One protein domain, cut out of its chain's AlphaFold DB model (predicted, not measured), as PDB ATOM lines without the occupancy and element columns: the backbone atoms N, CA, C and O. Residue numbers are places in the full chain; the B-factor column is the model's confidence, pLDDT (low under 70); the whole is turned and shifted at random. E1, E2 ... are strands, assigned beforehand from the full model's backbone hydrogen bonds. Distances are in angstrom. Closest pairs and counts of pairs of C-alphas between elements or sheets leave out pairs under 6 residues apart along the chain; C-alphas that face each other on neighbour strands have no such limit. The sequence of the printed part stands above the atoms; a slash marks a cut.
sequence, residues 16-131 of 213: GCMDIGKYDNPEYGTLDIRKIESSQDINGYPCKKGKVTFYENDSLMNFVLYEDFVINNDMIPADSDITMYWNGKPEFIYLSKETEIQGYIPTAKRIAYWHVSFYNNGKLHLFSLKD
ATOM      1  N   GLY A  16     -26.748  26.605 -26.981       76.31
ATOM      2  CA  GLY A  16     -25.820  27.392 -26.152       76.31
ATOM      3  C   GLY A  16     -24.372  26.896 -26.095       76.31
ATOM      4  O   GLY A  16     -23.685  27.160 -25.106       76.31
ATOM      5  N   CYS A  17     -23.906  26.199 -27.132       78.12
ATOM      6  CA  CYS A  17     -22.493  25.886 -27.329       78.12
ATOM      7  C   CYS A  17     -21.859  26.912 -28.285       78.12
ATOM      8  O   CYS A  17     -22.411  27.172 -29.353       78.12
ATOM      9  N   MET A  18     -20.732  27.511 -27.901       83.88
ATOM     10  CA  MET A  18     -19.962  28.432 -28.741       83.88
ATOM     11  C   MET A  18     -18.598  27.820 -29.053       83.88
ATOM     12  O   MET A  18     -17.844  27.510 -28.128       83.88
ATOM     13  N   ASP A  19     -18.266  27.685 -30.334       89.06
ATOM     14  CA  ASP A  19     -16.945  27.224 -30.762       89.06
ATOM     15  C   ASP A  19     -15.880  28.253 -30.368       89.06
ATOM     16  O   ASP A  19     -15.975  29.439 -30.697       89.06
ATOM     17  N   ILE A  20     -14.867  27.801 -29.626       92.56
ATOM     18  CA  ILE A  20     -13.736  28.630 -29.187       92.56
ATOM     19  C   ILE A  20     -12.546  28.447 -30.136       92.56
ATOM     20  O   ILE A  20     -11.748  29.367 -30.308       92.56
ATOM     21  N   GLY A  21     -12.416  27.275 -30.759       95.38
ATOM     22  CA  GLY A  21     -11.391  27.008 -31.759       95.38
ATOM     23  C   GLY A  21     -11.008  25.539 -31.837       95.38
ATOM     24  O   GLY A  21     -11.501  24.709 -31.081       95.38
ATOM     25  N   LYS A  22     -10.076  25.241 -32.741       96.75
ATOM     26  CA  LYS A  22      -9.505  23.905 -32.922       96.75
ATOM     27  C   LYS A  22      -8.014  23.916 -32.615       96.75
ATOM     28  O   LYS A  22      -7.364  24.946 -32.803       96.75
ATOM     29  N   TYR A  23      -7.468  22.791 -32.168       95.38
ATOM     30  CA  TYR A  23      -6.021  22.612 -32.047       95.38
ATOM     31  C   TYR A  23      -5.600  21.192 -32.410       95.38
ATOM     32  O   TYR A  23      -6.305  20.236 -32.102       95.38
ATOM     33  N   ASP A  24      -4.431  21.063 -33.035       95.81
ATOM     34  CA  ASP A  24      -3.863  19.765 -33.384       95.81
ATOM     35  C   ASP A  24      -3.034  19.230 -32.218       95.81
ATOM     36  O   ASP A  24      -2.091  19.871 -31.744       95.81
ATOM     37  N   ASN A  25      -3.394  18.043 -31.745       94.62
ATOM     38  CA  ASN A  25      -2.657  17.301 -30.743       94.62
ATOM     39  C   ASN A  25      -1.976  16.083 -31.399       94.62
ATOM     40  O   ASN A  25      -2.635  15.346 -32.131       94.62
ATOM     41  N   PRO A  26      -0.679  15.829 -31.145       93.06
ATOM     42  CA  PRO A  26       0.037  14.715 -31.771       93.06
ATOM     43  C   PRO A  26      -0.511  13.328 -31.398       93.06
ATOM     44  O   PRO A  26      -0.326  12.389 -32.163       93.06
ATOM     45  N   GLU A  27      -1.157  13.192 -30.240       91.94
ATOM     46  CA  GLU A  27      -1.724  11.934 -29.745       91.94
ATOM     47  C   GLU A  27      -3.202  11.774 -30.129       91.94
ATOM     48  O   GLU A  27      -3.629  10.686 -30.510       91.94
ATOM     49  N   TYR A  28      -3.972  12.863 -30.083       94.25
ATOM     50  CA  TYR A  28      -5.434  12.819 -30.228       94.25
ATOM     51  C   TYR A  28      -5.966  13.367 -31.561       94.25
ATOM     52  O   TYR A  28      -7.175  13.349 -31.787       94.25
ATOM     53  N   GLY A  29      -5.089  13.850 -32.443       95.50
ATOM     54  CA  GLY A  29      -5.479  14.507 -33.689       95.50
ATOM     55  C   GLY A  29      -6.034  15.912 -33.460       95.50
ATOM     56  O   GLY A  29      -5.694  16.579 -32.480       95.50
ATOM     57  N   THR A  30      -6.864  16.390 -34.384       97.12
ATOM     58  CA  THR A  30      -7.504  17.703 -34.268       97.12
ATOM     59  C   THR A  30      -8.634  17.651 -33.246       97.12
ATOM     60  O   THR A  30      -9.528  16.810 -33.307       97.12
ATOM     61  N   LEU A  31      -8.609  18.586 -32.306       97.31
ATOM     62  CA  LEU A  31      -9.564  18.673 -31.212       97.31
ATOM     63  C   LEU A  31     -10.366  19.959 -31.317       97.31
ATOM     64  O   LEU A  31      -9.806  21.027 -31.571       97.31
ATOM     65  N   ASP A  32     -11.672  19.851 -31.104       97.69
ATOM     66  CA  ASP A  32     -12.599  20.974 -31.117       97.69
ATOM     67  C   ASP A  32     -12.886  21.436 -29.689       97.69
ATOM     68  O   ASP A  32     -13.310  20.661 -28.832       97.69
ATOM     69  N   ILE A  33     -12.623  22.707 -29.413       97.69
ATOM     70  CA  ILE A  33     -12.851  23.312 -28.110       97.69
ATOM     71  C   ILE A  33     -14.104  24.164 -28.194       97.69
ATOM     72  O   ILE A  33     -14.140  25.173 -28.902       97.69
ATOM     73  N   ARG A  34     -15.079  23.846 -27.347       97.31
ATOM     74  CA  ARG A  34     -16.315  24.613 -27.232       97.31
ATOM     75  C   ARG A  34     -16.517  25.134 -25.816       97.31
ATOM     76  O   ARG A  34     -16.013  24.576 -24.839       97.31
ATOM     77  N   LYS A  35     -17.255  26.232 -25.694       97.38
ATOM     78  CA  LYS A  35     -17.738  26.771 -24.423       97.38
ATOM     79  C   LYS A  35     -19.221  26.479 -24.311       97.38
ATOM     80  O   LYS A  35     -19.984  26.890 -25.181       97.38
ATOM     81  N   ILE A  36     -19.636  25.849 -23.222       97.25
ATOM     82  CA  ILE A  36     -21.052  25.710 -22.883       97.25
ATOM     83  C   ILE A  36     -21.442  26.754 -21.839       97.25
ATOM     84  O   ILE A  36     -20.737  26.963 -20.848       97.25
ATOM     85  N   GLU A  37     -22.561  27.442 -22.067       96.56
ATOM     86  CA  GLU A  37     -22.993  28.565 -21.218       96.56
ATOM     87  C   GLU A  37     -23.832  28.155 -20.002       96.56
ATOM     88  O   GLU A  37     -24.041  28.963 -19.093       96.56
ATOM     89  N   SER A  38     -24.252  26.894 -19.939       96.31
ATOM     90  CA  SER A  38     -24.920  26.293 -18.784       96.31
ATOM     91  C   SER A  38     -24.526  24.824 -18.651       96.31
ATOM     92  O   SER A  38     -24.145  24.200 -19.646       96.31
ATOM     93  N   SER A  39     -24.564  24.310 -17.420       98.06
ATOM     94  CA  SER A  39     -24.362  22.887 -17.147       98.06
ATOM     95  C   SER A  39     -25.486  22.081 -17.793       98.06
ATOM     96  O   SER A  39     -26.647  22.473 -17.680       98.06
ATOM     97  N   GLN A  40     -25.142  21.005 -18.492       97.44
ATOM     98  CA  GLN A  40     -26.093  20.194 -19.252       97.44
ATOM     99  C   GLN A  40     -25.515  18.805 -19.535       97.44
ATOM    100  O   GLN A  40     -24.297  18.619 -19.487       97.44
ATOM    101  N   ASP A  41     -26.381  17.867 -19.906       97.62
ATOM    102  CA  ASP A  41     -25.951  16.557 -20.379       97.62
ATOM    103  C   ASP A  41     -25.421  16.638 -21.814       97.62
ATOM    104  O   ASP A  41     -26.102  17.121 -22.721       97.62
ATOM    105  N   ILE A  42     -24.213  16.123 -22.038       96.44
ATOM    106  CA  ILE A  42     -23.601  16.006 -23.367       96.44
ATOM    107  C   ILE A  42     -23.170  14.558 -23.544       96.44
ATOM    108  O   ILE A  42     -22.424  14.025 -22.730       96.44
ATOM    109  N   ASN A  43     -23.671  13.889 -24.587       95.56
ATOM    110  CA  ASN A  43     -23.422  12.462 -24.836       95.56
ATOM    111  C   ASN A  43     -23.696  11.557 -23.610       95.56
ATOM    112  O   ASN A  43     -23.058  10.522 -23.447       95.56
ATOM    113  N   GLY A  44     -24.646  11.954 -22.752       96.62
ATOM    114  CA  GLY A  44     -25.005  11.232 -21.528       96.62
ATOM    115  C   GLY A  44     -24.134  11.529 -20.302       96.62
ATOM    116  O   GLY A  44     -24.293  10.839 -19.303       96.62
ATOM    117  N   TYR A  45     -23.241  12.524 -20.359       98.25
ATOM    118  CA  TYR A  45     -22.413  12.953 -19.227       98.25
ATOM    119  C   TYR A  45     -22.851  14.328 -18.701       98.25
ATOM    120  O   TYR A  45     -23.039  15.235 -19.519       98.25
ATOM    121  N   PRO A  46     -22.931  14.530 -17.370       98.31
ATOM    122  CA  PRO A  46     -23.357  15.794 -16.783       98.31
ATOM    123  C   PRO A  46     -22.217  16.825 -16.807       98.31
ATOM    124  O   PRO A  46     -21.475  17.012 -15.836       98.31
ATOM    125  N   CYS A  47     -22.053  17.514 -17.937       98.44
ATOM    126  CA  CYS A  47     -20.971  18.467 -18.175       98.44
ATOM    127  C   CYS A  47     -21.250  19.836 -17.539       98.44
ATOM    128  O   CYS A  47     -22.234  20.514 -17.847       98.44
ATOM    129  N   LYS A  48     -20.355  20.281 -16.658       98.44
ATOM    130  CA  LYS A  48     -20.393  21.587 -15.997       98.44
ATOM    131  C   LYS A  48     -20.175  22.719 -16.988       98.44
ATOM    132  O   LYS A  48     -19.310  22.629 -17.856       98.44
ATOM    133  N   LYS A  49     -20.909  23.824 -16.793       98.12
ATOM    134  CA  LYS A  49     -20.682  25.094 -17.501       98.12
ATOM    135  C   LYS A  49     -19.179  25.390 -17.607       98.12
ATOM    136  O   LYS A  49     -18.500  25.476 -16.583       98.12
ATOM    137  N   GLY A  50     -18.687  25.649 -18.815       97.38
ATOM    138  CA  GLY A  50     -17.275  25.942 -19.035       97.38
ATOM    139  C   GLY A  50     -16.763  25.468 -20.386       97.38
ATOM    140  O   GLY A  50     -17.514  25.385 -21.356       97.38
ATOM    141  N   LYS A  51     -15.456  25.214 -20.443       97.94
ATOM    142  CA  LYS A  51     -14.778  24.660 -21.614       97.94
ATOM    143  C   LYS A  51     -15.014  23.150 -21.671       97.94
ATOM    144  O   LYS A  51     -14.859  22.473 -20.660       97.94
ATOM    145  N   VAL A  52     -15.325  22.651 -22.859       98.19
ATOM    146  CA  VAL A  52     -15.438  21.229 -23.184       98.19
ATOM    147  C   VAL A  52     -14.629  20.978 -24.451       98.19
ATOM    148  O   VAL A  52     -14.617  21.814 -25.356       98.19
ATOM    149  N   THR A  53     -13.922  19.854 -24.503       98.12
ATOM    150  CA  THR A  53     -13.126  19.456 -25.671       98.12
ATOM    151  C   THR A  53     -13.731  18.211 -26.299       98.12
ATOM    152  O   THR A  53     -14.102  17.279 -25.584       98.12
ATOM    153  N   PHE A  54     -13.805  18.194 -27.624       98.12
ATOM    154  CA  PHE A  54     -14.336  17.110 -28.437       98.12
ATOM    155  C   PHE A  54     -13.270  16.598 -29.403       98.12
ATOM    156  O   PHE A  54     -12.420  17.357 -29.875       98.12
ATOM    157  N   TYR A  55     -13.356  15.316 -29.728       97.75
ATOM    158  CA  TYR A  55     -12.690  14.745 -30.893       97.75
ATOM    159  C   TYR A  55     -13.380  15.200 -32.192       97.75
ATOM    160  O   TYR A  55     -14.516  15.673 -32.166       97.75
ATOM    161  N   GLU A  56     -12.740  14.991 -33.349       95.94
ATOM    162  CA  GLU A  56     -13.338  15.315 -34.661       95.94
ATOM    163  C   GLU A  56     -14.679  14.613 -34.931       95.94
ATOM    164  O   GLU A  56     -15.486  15.110 -35.710       95.94
ATOM    165  N   ASN A  57     -14.927  13.464 -34.297       95.12
ATOM    166  CA  ASN A  57     -16.172  12.701 -34.424       95.12
ATOM    167  C   ASN A  57     -17.276  13.155 -33.444       95.12
ATOM    168  O   ASN A  57     -18.199  12.384 -33.185       95.12
ATOM    169  N   ASP A  58     -17.145  14.346 -32.850       95.88
ATOM    170  CA  ASP A  58     -18.045  14.917 -31.837       95.88
ATOM    171  C   ASP A  58     -18.176  14.090 -30.537       95.88
ATOM    172  O   ASP A  58     -19.040  14.361 -29.694       95.88
ATOM    173  N   SER A  59     -17.306  13.097 -30.315       96.38
ATOM    174  CA  SER A  59     -17.223  12.426 -29.014       96.38
ATOM    175  C   SER A  59     -16.526  13.320 -27.985       96.38
ATOM    176  O   SER A  59     -15.620  14.092 -28.312       96.38
ATOM    177  N   LEU A  60     -16.979  13.244 -26.730       97.56
ATOM    178  CA  LEU A  60     -16.410  14.026 -25.634       97.56
ATOM    179  C   LEU A  60     -14.997  13.538 -25.332       97.56
ATOM    180  O   LEU A  60     -14.804  12.354 -25.072       97.56
ATOM    181  N   MET A  61     -14.045  14.467 -25.305       97.56
ATOM    182  CA  MET A  61     -12.677  14.201 -24.881       97.56
ATOM    183  C   MET A  61     -12.418  14.714 -23.470       97.56
ATOM    184  O   MET A  61     -11.895  13.968 -22.660       97.56
ATOM    185  N   ASN A  62     -12.747  15.972 -23.160       97.94
ATOM    186  CA  ASN A  62     -12.451  16.552 -21.848       97.94
ATOM    187  C   ASN A  62     -13.582  17.450 -21.339       97.94
ATOM    188  O   ASN A  62     -14.092  18.284 -22.092       97.94
ATOM    189  N   PHE A  63     -13.968  17.274 -20.075       98.38
ATOM    190  CA  PHE A  63     -15.039  18.024 -19.415       98.38
ATOM    191  C   PHE A  63     -14.947  17.921 -17.885       98.38
ATOM    192  O   PHE A  63     -14.299  17.034 -17.343       98.38
ATOM    193  N   VAL A  64     -15.655  18.806 -17.179       98.50
ATOM    194  CA  VAL A  64     -15.806  18.758 -15.714       98.50
ATOM    195  C   VAL A  64     -17.223  18.309 -15.371       98.50
ATOM    196  O   VAL A  64     -18.164  18.756 -16.022       98.50
ATOM    197  N   LEU A  65     -17.401  17.463 -14.358       98.69
ATOM    198  CA  LEU A  65     -18.726  17.035 -13.888       98.69
ATOM    199  C   LEU A  65     -19.429  18.143 -13.082       98.69
ATOM    200  O   LEU A  65     -18.789  18.788 -12.251       98.69
ATOM    201  N   TYR A  66     -20.735  18.370 -13.276       98.56
ATOM    202  CA  TYR A  66     -21.510  19.280 -12.401       98.56
ATOM    203  C   TYR A  66     -22.217  18.588 -11.234       98.56
ATOM    204  O   TYR A  66     -22.651  19.270 -10.308       98.56
ATOM    205  N   GLU A  67     -22.334  17.266 -11.273       98.50
ATOM    206  CA  GLU A  67     -22.907  16.435 -10.215       98.50
ATOM    207  C   GLU A  67     -22.131  15.119 -10.102       98.50
ATOM    208  O   GLU A  67     -21.318  14.796 -10.970       98.50
ATOM    209  N   ASP A  68     -22.348  14.390  -9.009       98.69
ATOM    210  CA  ASP A  68     -21.768  13.060  -8.835       98.69
ATOM    211  C   ASP A  68     -22.309  12.132  -9.942       98.69
ATOM    212  O   ASP A  68     -23.510  12.119 -10.220       98.69
ATOM    213  N   PHE A  69     -21.434  11.364 -10.591       98.62
ATOM    214  CA  PHE A  69     -21.793  10.558 -11.758       98.62
ATOM    215  C   PHE A  69     -21.060   9.220 -11.786       98.62
ATOM    216  O   PHE A  69     -19.903   9.118 -11.384       98.62
ATOM    217  N   VAL A  70     -21.718   8.183 -12.304       98.31
ATOM    218  CA  VAL A  70     -21.138   6.837 -12.370       98.31
ATOM    219  C   VAL A  70     -20.333   6.664 -13.659       98.31
ATOM    220  O   VAL A  70     -20.896   6.665 -14.753       98.31
ATOM    221  N   ILE A  71     -19.023   6.440 -13.542       97.31
ATOM    222  CA  ILE A  71     -18.127   6.104 -14.660       97.31
ATOM    223  C   ILE A  71     -17.470   4.760 -14.351       97.31
ATOM    224  O   ILE A  71     -16.873   4.589 -13.298       97.31
ATOM    225  N   ASN A  72     -17.581   3.786 -15.262       95.06
ATOM    226  CA  ASN A  72     -17.059   2.422 -15.065       95.06
ATOM    227  C   ASN A  72     -17.521   1.740 -13.752       95.06
ATOM    228  O   ASN A  72     -16.797   0.924 -13.196       95.06
ATOM    229  N   ASN A  73     -18.759   2.006 -13.317       96.81
ATOM    230  CA  ASN A  73     -19.355   1.553 -12.045       96.81
ATOM    231  C   ASN A  73     -18.794   2.218 -10.776       96.81
ATOM    232  O   ASN A  73     -19.251   1.884  -9.686       96.81
ATOM    233  N   ASP A  74     -17.881   3.177 -10.907       98.00
ATOM    234  CA  ASP A  74     -17.366   3.967  -9.794       98.00
ATOM    235  C   ASP A  74     -18.118   5.304  -9.707       98.00
ATOM    236  O   ASP A  74     -18.400   5.938 -10.728       98.00
ATOM    237  N   MET A  75     -18.456   5.746  -8.492       98.25
ATOM    238  CA  MET A  75     -19.084   7.052  -8.272       98.25
ATOM    239  C   MET A  75     -18.011   8.144  -8.286       98.25
ATOM    240  O   MET A  75     -17.228   8.286  -7.341       98.25
ATOM    241  N   ILE A  76     -17.992   8.932  -9.356       98.31
ATOM    242  CA  ILE A  76     -17.062  10.040  -9.538       98.31
ATOM    243  C   ILE A  76     -17.710  11.320  -9.014       98.31
ATOM    244  O   ILE A  76     -18.826  11.645  -9.418       98.31
ATOM    245  N   PRO A  77     -17.040  12.065  -8.125       98.19
ATOM    246  CA  PRO A  77     -17.651  13.228  -7.516       98.19
ATOM    247  C   PRO A  77     -17.760  14.408  -8.485       98.19
ATOM    248  O   PRO A  77     -16.899  14.592  -9.354       98.19
ATOM    249  N   ALA A  78     -18.771  15.250  -8.273       98.50
ATOM    250  CA  ALA A  78     -18.922  16.548  -8.925       98.50
ATOM    251  C   ALA A  78     -17.618  17.355  -8.857       98.50
ATOM    252  O   ALA A  78     -16.826  17.192  -7.928       98.50
ATOM    253  N   ASP A  79     -17.394  18.243  -9.822       97.62
ATOM    254  CA  ASP A  79     -16.165  19.031  -9.986       97.62
ATOM    255  C   ASP A  79     -14.906  18.231 -10.356       97.62
ATOM    256  O   ASP A  79     -13.826  18.816 -10.465       97.62
ATOM    257  N   SER A  80     -15.016  16.918 -10.585       97.12
ATOM    258  CA  SER A  80     -13.914  16.142 -11.162       97.12
ATOM    259  C   SER A  80     -13.743  16.468 -12.646       97.12
ATOM    260  O   SER A  80     -14.726  16.626 -13.372       97.12
ATOM    261  N   ASP A  81     -12.490  16.569 -13.083       97.31
ATOM    262  CA  ASP A  81     -12.103  16.830 -14.475       97.31
ATOM    263  C   ASP A  81     -11.768  15.498 -15.148       97.31
ATOM    264  O   ASP A  81     -10.949  14.729 -14.637       97.31
ATOM    265  N   ILE A  82     -12.457  15.198 -16.241       97.75
ATOM    266  CA  ILE A  82     -12.457  13.900 -16.905       97.75
ATOM    267  C   ILE A  82     -11.848  14.067 -18.286       97.75
ATOM    268  O   ILE A  82     -12.309  14.894 -19.070       97.75
ATOM    269  N   THR A  83     -10.868  13.229 -18.606       97.12
ATOM    270  CA  THR A  83     -10.387  13.008 -19.970       97.12
ATOM    271  C   THR A  83     -10.763  11.599 -20.398       97.12
ATOM    272  O   THR A  83     -10.543  10.638 -19.662       97.12
ATOM    273  N   MET A  84     -11.339  11.477 -21.585       97.69
ATOM    274  CA  MET A  84     -11.841  10.243 -22.167       97.69
ATOM    275  C   MET A  84     -11.004   9.875 -23.380       97.69
ATOM    276  O   MET A  84     -10.660  10.747 -24.168       97.69
ATOM    277  N   TYR A  85     -10.789   8.580 -23.582       96.69
ATOM    278  CA  TYR A  85     -10.419   8.028 -24.874       96.69
ATOM    279  C   TYR A  85     -11.548   8.222 -25.895       96.69
ATOM    280  O   TYR A  85     -12.734   8.235 -25.554       96.69
ATOM    281  N   TRP A  86     -11.192   8.212 -27.182       95.50
ATOM    282  CA  TRP A  86     -12.135   8.264 -28.310       95.50
ATOM    283  C   TRP A  86     -13.190   7.141 -28.307       95.50
ATOM    284  O   TRP A  86     -14.223   7.255 -28.963       95.50
ATOM    285  N   ASN A  87     -12.944   6.043 -27.580       94.75
ATOM    286  CA  ASN A  87     -13.879   4.927 -27.421       94.75
ATOM    287  C   ASN A  87     -14.896   5.133 -26.274       94.75
ATOM    288  O   ASN A  87     -15.648   4.210 -25.955       94.75
ATOM    289  N   GLY A  88     -14.904   6.305 -25.629       95.69
ATOM    290  CA  GLY A  88     -15.813   6.637 -24.532       95.69
ATOM    291  C   GLY A  88     -15.441   6.004 -23.188       95.69
ATOM    292  O   GLY A  88     -16.281   5.941 -22.289       95.69
ATOM    293  N   LYS A  89     -14.206   5.519 -23.022       97.25
ATOM    294  CA  LYS A  89     -13.665   5.095 -21.720       97.25
ATOM    295  C   LYS A  89     -12.850   6.219 -21.086       97.25
ATOM    296  O   LYS A  89     -12.216   6.964 -21.826       97.25
ATOM    297  N   PRO A  90     -12.852   6.357 -19.748       97.25
ATOM    298  CA  PRO A  90     -11.978   7.318 -19.097       97.25
ATOM    299  C   PRO A  90     -10.526   6.953 -19.392       97.25
ATOM    300  O   PRO A  90     -10.168   5.778 -19.419       97.25
ATOM    301  N   GLU A  91      -9.722   7.974 -19.618       96.56
ATOM    302  CA  GLU A  91      -8.274   7.893 -19.726       96.56
ATOM    303  C   GLU A  91      -7.636   8.487 -18.471       96.56
ATOM    304  O   GLU A  91      -6.824   7.826 -17.826       96.56
ATOM    305  N   PHE A  92      -8.069   9.690 -18.079       96.06
ATOM    306  CA  PHE A  92      -7.647  10.361 -16.853       96.06
ATOM    307  C   PHE A  92      -8.847  10.926 -16.098       96.06
ATOM    308  O   PHE A  92      -9.791  11.437 -16.696       96.06
ATOM    309  N   ILE A  93      -8.778  10.894 -14.771       96.38
ATOM    310  CA  ILE A  93      -9.714  11.580 -13.883       96.38
ATOM    311  C   ILE A  93      -8.905  12.364 -12.854       96.38
ATOM    312  O   ILE A  93      -8.091  11.784 -12.138       96.38
ATOM    313  N   TYR A  94      -9.149  13.669 -12.747       95.81
ATOM    314  CA  TYR A  94      -8.725  14.475 -11.604       95.81
ATOM    315  C   TYR A  94      -9.879  14.567 -10.621       95.81
ATOM    316  O   TYR A  94     -10.843  15.301 -10.847       95.81
ATOM    317  N   LEU A  95      -9.762  13.833  -9.521       96.12
ATOM    318  CA  LEU A  95     -10.794  13.769  -8.498       96.12
ATOM    319  C   LEU A  95     -10.891  15.090  -7.727       96.12
ATOM    320  O   LEU A  95      -9.881  15.644  -7.287       96.12
ATOM    321  N   SER A  96     -12.111  15.582  -7.520       96.19
ATOM    322  CA  SER A  96     -12.363  16.759  -6.672       96.19
ATOM    323  C   SER A  96     -12.257  16.454  -5.172       96.19
ATOM    324  O   SER A  96     -11.923  17.333  -4.376       96.19
ATOM    325  N   LYS A  97     -12.523  15.203  -4.783       95.69
ATOM    326  CA  LYS A  97     -12.373  14.661  -3.426       95.69
ATOM    327  C   LYS A  97     -11.995  13.183  -3.491       95.69
ATOM    328  O   LYS A  97     -12.230  12.521  -4.496       95.69
ATOM    329  N   GLU A  98     -11.408  12.683  -2.410       95.38
ATOM    330  CA  GLU A  98     -11.011  11.278  -2.297       95.38
ATOM    331  C   GLU A  98     -12.265  10.403  -2.395       95.38
ATOM    332  O   GLU A  98     -13.239  10.626  -1.671       95.38
ATOM    333  N   THR A  99     -12.250   9.443  -3.313       96.38
ATOM    334  CA  THR A  99     -13.353   8.512  -3.560       96.38
ATOM    335  C   THR A  99     -12.775   7.133  -3.846       96.38
ATOM    336  O   THR A  99     -11.621   7.023  -4.267       96.38
ATOM    337  N   GLU A 100     -13.560   6.091  -3.603       97.50
ATOM    338  CA  GLU A 100     -13.166   4.734  -3.964       97.50
ATOM    339  C   GLU A 100     -13.318   4.529  -5.478       97.50
ATOM    340  O   GLU A 100     -14.367   4.834  -6.043       97.50
ATOM    341  N   ILE A 101     -12.266   4.023  -6.121       97.81
ATOM    342  CA  ILE A 101     -12.203   3.671  -7.539       97.81
ATOM    343  C   ILE A 101     -11.677   2.240  -7.631       97.81
ATOM    344  O   ILE A 101     -10.524   1.980  -7.279       97.81
ATOM    345  N   GLN A 102     -12.506   1.307  -8.100       97.31
ATOM    346  CA  GLN A 102     -12.143  -0.105  -8.296       97.31
ATOM    347  C   GLN A 102     -11.493  -0.763  -7.061       97.31
ATOM    348  O   GLN A 102     -10.603  -1.600  -7.202       97.31
ATOM    349  N   GLY A 103     -11.934  -0.391  -5.854       96.62
ATOM    350  CA  GLY A 103     -11.420  -0.925  -4.587       96.62
ATOM    351  C   GLY A 103     -10.240  -0.160  -3.978       96.62
ATOM    352  O   GLY A 103      -9.759  -0.541  -2.912       96.62
ATOM    353  N   TYR A 104      -9.772   0.914  -4.615       96.94
ATOM    354  CA  TYR A 104      -8.675   1.750  -4.119       96.94
ATOM    355  C   TYR A 104      -9.163   3.156  -3.785       96.94
ATOM    356  O   TYR A 104     -10.114   3.636  -4.388       96.94
ATOM    357  N   ILE A 105      -8.486   3.849  -2.865       96.12
ATOM    358  CA  ILE A 105      -8.767   5.258  -2.547       96.12
ATOM    359  C   ILE A 105      -7.562   6.106  -2.979       96.12
ATOM    360  O   ILE A 105      -6.612   6.277  -2.202       96.12
ATOM    361  N   PRO A 106      -7.562   6.631  -4.220       95.50
ATOM    362  CA  PRO A 106      -6.557   7.585  -4.656       95.50
ATOM    363  C   PRO A 106      -6.613   8.871  -3.828       95.50
ATOM    364  O   PRO A 106      -7.673   9.295  -3.356       95.50
ATOM    365  N   THR A 107      -5.472   9.541  -3.679       92.88
ATOM    366  CA  THR A 107      -5.455  10.906  -3.141       92.88
ATOM    367  C   THR A 107      -6.206  11.859  -4.075       92.88
ATOM    368  O   THR A 107      -6.165  11.673  -5.283       92.88
ATOM    369  N   ALA A 108      -6.837  12.912  -3.534       91.81
ATOM    370  CA  ALA A 108      -7.418  14.033  -4.299       91.81
ATOM    371  C   ALA A 108      -6.441  15.225  -4.483       91.81
ATOM    372  O   ALA A 108      -6.753  16.224  -5.130       91.81
ATOM    373  N   LYS A 109      -5.220  15.138  -3.938       85.38
ATOM    374  CA  LYS A 109      -4.227  16.223  -4.018       85.38
ATOM    375  C   LYS A 109      -3.586  16.290  -5.396       85.38
ATOM    376  O   LYS A 109      -2.843  15.386  -5.746       85.38
ATOM    377  N   ARG A 110      -3.761  17.382  -6.140       71.44
ATOM    378  CA  ARG A 110      -3.061  17.609  -7.420       71.44
ATOM    379  C   ARG A 110      -1.547  17.785  -7.211       71.44
ATOM    380  O   ARG A 110      -1.086  18.905  -7.014       71.44
ATOM    381  N   ILE A 111      -0.781  16.691  -7.215       64.44
ATOM    382  CA  ILE A 111       0.690  16.719  -7.053       64.44
ATOM    383  C   ILE A 111       1.408  16.720  -8.420       64.44
ATOM    384  O   ILE A 111       2.515  17.244  -8.529       64.44
ATOM    385  N   ALA A 112       0.771  16.194  -9.475       64.44
ATOM    386  CA  ALA A 112       1.314  16.115 -10.834       64.44
ATOM    387  C   ALA A 112       0.209  16.193 -11.910       64.44
ATOM    388  O   ALA A 112      -0.973  16.347 -11.601       64.44
ATOM    389  N   TYR A 113       0.609  16.087 -13.181       63.31
ATOM    390  CA  TYR A 113      -0.275  16.139 -14.350       63.31
ATOM    391  C   TYR A 113      -1.230  14.942 -14.479       63.31
ATOM    392  O   TYR A 113      -2.088  14.983 -15.343       63.31
ATOM    393  N   TRP A 114      -1.137  13.900 -13.653       63.69
ATOM    394  CA  TRP A 114      -1.957  12.685 -13.769       63.69
ATOM    395  C   TRP A 114      -2.385  12.259 -12.368       63.69
ATOM    396  O   TRP A 114      -1.577  12.343 -11.443       63.69
ATOM    397  N   HIS A 115      -3.646  11.867 -12.196       83.75
ATOM    398  CA  HIS A 115      -4.205  11.616 -10.865       83.75
ATOM    399  C   HIS A 115      -4.723  10.204 -10.700       83.75
ATOM    400  O   HIS A 115      -4.266   9.464  -9.834       83.75
ATOM    401  N   VAL A 116      -5.623   9.830 -11.597       95.69
ATOM    402  CA  VAL A 116      -6.121   8.475 -11.755       95.69
ATOM    403  C   VAL A 116      -6.159   8.232 -13.252       95.69
ATOM    404  O   VAL A 116      -6.899   8.921 -13.953       95.69
ATOM    405  N   SER A 117      -5.322   7.333 -13.758       96.31
ATOM    406  CA  SER A 117      -5.340   6.940 -15.163       96.31
ATOM    407  C   SER A 117      -5.861   5.527 -15.338       96.31
ATOM    408  O   SER A 117      -5.769   4.688 -14.438       96.31
ATOM    409  N   PHE A 118      -6.400   5.267 -16.518       97.69
ATOM    410  CA  PHE A 118      -7.014   3.999 -16.863       97.69
ATOM    411  C   PHE A 118      -6.436   3.482 -18.172       97.69
ATOM    412  O   PHE A 118      -6.040   4.243 -19.050       97.69
ATOM    413  N   TYR A 119      -6.434   2.168 -18.327       97.69
ATOM    414  CA  TYR A 119      -6.275   1.532 -19.624       97.69
ATOM    415  C   TYR A 119      -7.535   1.723 -20.479       97.69
ATOM    416  O   TYR A 119      -8.635   1.951 -19.972       97.69
ATOM    417  N   ASN A 120      -7.413   1.514 -21.791       96.31
ATOM    418  CA  ASN A 120      -8.544   1.611 -22.723       96.31
ATOM    419  C   ASN A 120      -9.685   0.605 -22.452       96.31
ATOM    420  O   ASN A 120     -10.792   0.783 -22.962       96.31
ATOM    421  N   ASN A 121      -9.426  -0.444 -21.665       96.12
ATOM    422  CA  ASN A 121     -10.411  -1.425 -21.212       96.12
ATOM    423  C   ASN A 121     -11.167  -0.949 -19.951       96.12
ATOM    424  O   ASN A 121     -12.029  -1.666 -19.444       96.12
ATOM    425  N   GLY A 122     -10.856   0.255 -19.456       96.81
ATOM    426  CA  GLY A 122     -11.448   0.877 -18.278       96.81
ATOM    427  C   GLY A 122     -10.852   0.423 -16.947       96.81
ATOM    428  O   GLY A 122     -11.362   0.830 -15.907       96.81
ATOM    429  N   LYS A 123      -9.810  -0.416 -16.948       98.00
ATOM    430  CA  LYS A 123      -9.121  -0.844 -15.726       98.00
ATOM    431  C   LYS A 123      -8.162   0.224 -15.239       98.00
ATOM    432  O   LYS A 123      -7.507   0.881 -16.045       98.00
ATOM    433  N   LEU A 124      -8.110   0.389 -13.924       97.56
ATOM    434  CA  LEU A 124      -7.209   1.323 -13.267       97.56
ATOM    435  C   LEU A 124      -5.749   0.993 -13.618       97.56
ATOM    436  O   LEU A 124      -5.360  -0.172 -13.600       97.56
ATOM    437  N   HIS A 125      -4.969   2.011 -13.973       97.50
ATOM    438  CA  HIS A 125      -3.579   1.869 -14.404       97.50
ATOM    439  C   HIS A 125      -2.623   2.545 -13.425       97.50
ATOM    440  O   HIS A 125      -1.811   1.849 -12.835       97.50
ATOM    441  N   LEU A 126      -2.703   3.867 -13.247       96.00
ATOM    442  CA  LEU A 126      -1.782   4.645 -12.410       96.00
ATOM    443  C   LEU A 126      -2.562   5.579 -11.485       96.00
ATOM    444  O   LEU A 126      -3.449   6.299 -11.938       96.00
ATOM    445  N   PHE A 127      -2.197   5.608 -10.209       96.06
ATOM    446  CA  PHE A 127      -2.743   6.539  -9.219       96.06
ATOM    447  C   PHE A 127      -1.804   6.651  -8.015       96.06
ATOM    448  O   PHE A 127      -0.943   5.797  -7.829       96.06
ATOM    449  N   SER A 128      -1.972   7.677  -7.177       94.56
ATOM    450  CA  SER A 128      -1.236   7.773  -5.907       94.56
ATOM    451  C   SER A 128      -2.141   7.440  -4.722       94.56
ATOM    452  O   SER A 128      -3.266   7.941  -4.625       94.56
ATOM    453  N   LEU A 129      -1.653   6.617  -3.795       94.06
ATOM    454  CA  LEU A 129      -2.423   6.171  -2.632       94.06
ATOM    455  C   LEU A 129      -2.652   7.300  -1.619       94.06
ATOM    456  O   LEU A 129      -1.753   8.098  -1.340       94.06
ATOM    457  N   LYS A 130      -3.842   7.342  -1.014       94.75
ATOM    458  CA  LYS A 130      -4.125   8.227   0.124       94.75
ATOM    459  C   LYS A 130      -3.374   7.803   1.392       94.75
ATOM    460  O   LYS A 130      -2.778   8.648   2.061       94.75
ATOM    461  N   ASP A 131      -3.411   6.509   1.694       95.81
ATOM    462  CA  ASP A 131      -2.879   5.888   2.908       95.81
ATOM    463  C   ASP A 131      -2.010   4.677   2.546       95.81
ATOM    464  O   ASP A 131      -2.148   4.109   1.458       95.81
TER     465      ASP A 131
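AT A GLANCE: This is residues 16 to 131 of the 213 residues of an uncharacterized protein of Flavobacteriaceae bacterium (UniProt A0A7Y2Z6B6). Picture a long, strongly twisted wall of eight strands side by side, E1, E2, E5, E6, E9, E10, E11 and E12, with two small hairpins, E3 with E4 and E7 with E8, set one after the other over one face. The long E1 and E2 make one end of the wall; near its other end the long loop of residues 95 to 115 passes from the side of the small hairpins round to the other face, which is otherwise largely bare. The printed part has 116 residues with twelve named strands, E1 to E12 in chain order, and no named helix; the large sheet and both small ones are antiparallel throughout. The class is all strand, though under half of the residues, 57 of 116, are in named elements. The whole is compact, with a radius of gyration of the C-alphas of 14.0 A and spans of 42 by 30 by 25 A.

HOW THE PARTS SIT: Start at one edge of the sheet with the hairpin of E1, residues 17 to 25, and E2, residues 29 to 36; their directions stand at 157 degrees, and you find N 23 and O 31 at 3.0 A. E1 bends by 57 degrees at residue 20. On the other side of E2 comes E5, residues 50 to 55, with N 34 and O 52 at 2.9 A. E5 forms a hairpin with E6, residues 60 to 64, where N 53 and O 62 are 2.9 A apart. The pairing of E6 is staggered: residues 60 to 62 pair with E5, and residues 62 to 64 with E9, residues 81 to 84, where N 82 and O 63 are 2.8 A apart. From E9 the sheet goes on as a meander, each strand the antiparallel neighbour of the one before: E9, E10 at residues 90 to 94, E11 at residues 116 to 118, and E12 at residues 124 to 128. Look there for N 83 and O 92 at 2.8 A, N 93 and O 116 at 2.8 A, and N 117 and O 126 at 2.8 A. E1 and E12 are the edge strands. From edge to edge the strands' lines turn by 87 degrees and the way across the sheet by 54 degrees. Now turn to the small hairpins. E3, residues 40 to 42, and E4, residues 45 to 47, have N 42 and O 45 at 2.9 A; the closest C-alphas of E4 and E6 are those of Cys 47 and Val 64, 5.7 A apart. E7, residues 69 to 71, and E8, residues 74 to 76, have N 76 and O 69 at 2.8 A. The closest C-alphas of E4 and E7 are those of Pro 46 and Phe 69, 7.4 A apart; E4 and E8 are apart.

IN THESE COORDINATES: Find C-alpha 17 at (-22.493, 25.886, -27.329), where E1 begins; it measures 21.9 A from first to last C-alpha. E2 measures 22.0 A and E5 16.9 A; E6, E9, E10 and E12 measure 11.0, 10.1, 10.9 and 11.5 A. E3, E4, E7, E8 and E11 have three residues each. The centre of E9 is nearest to the mean of the C-alphas, at 1.2 A; look for C-alpha 81 at (-12.103, 16.830, -14.475). E12 ends at C-alpha 128, (-1.236, 7.773, -5.907).

THE WHOLE: The two C-alphas farthest apart are those of Gly 16 and Asp 131, 42.8 A. The printed part has no cut. The link from E10 to E11, 21 residues, is long; the other links are tight. The mean pLDDT of the printed part is 94.6, and the model's confidence is under 70 at residues 111 to 114, within that long link.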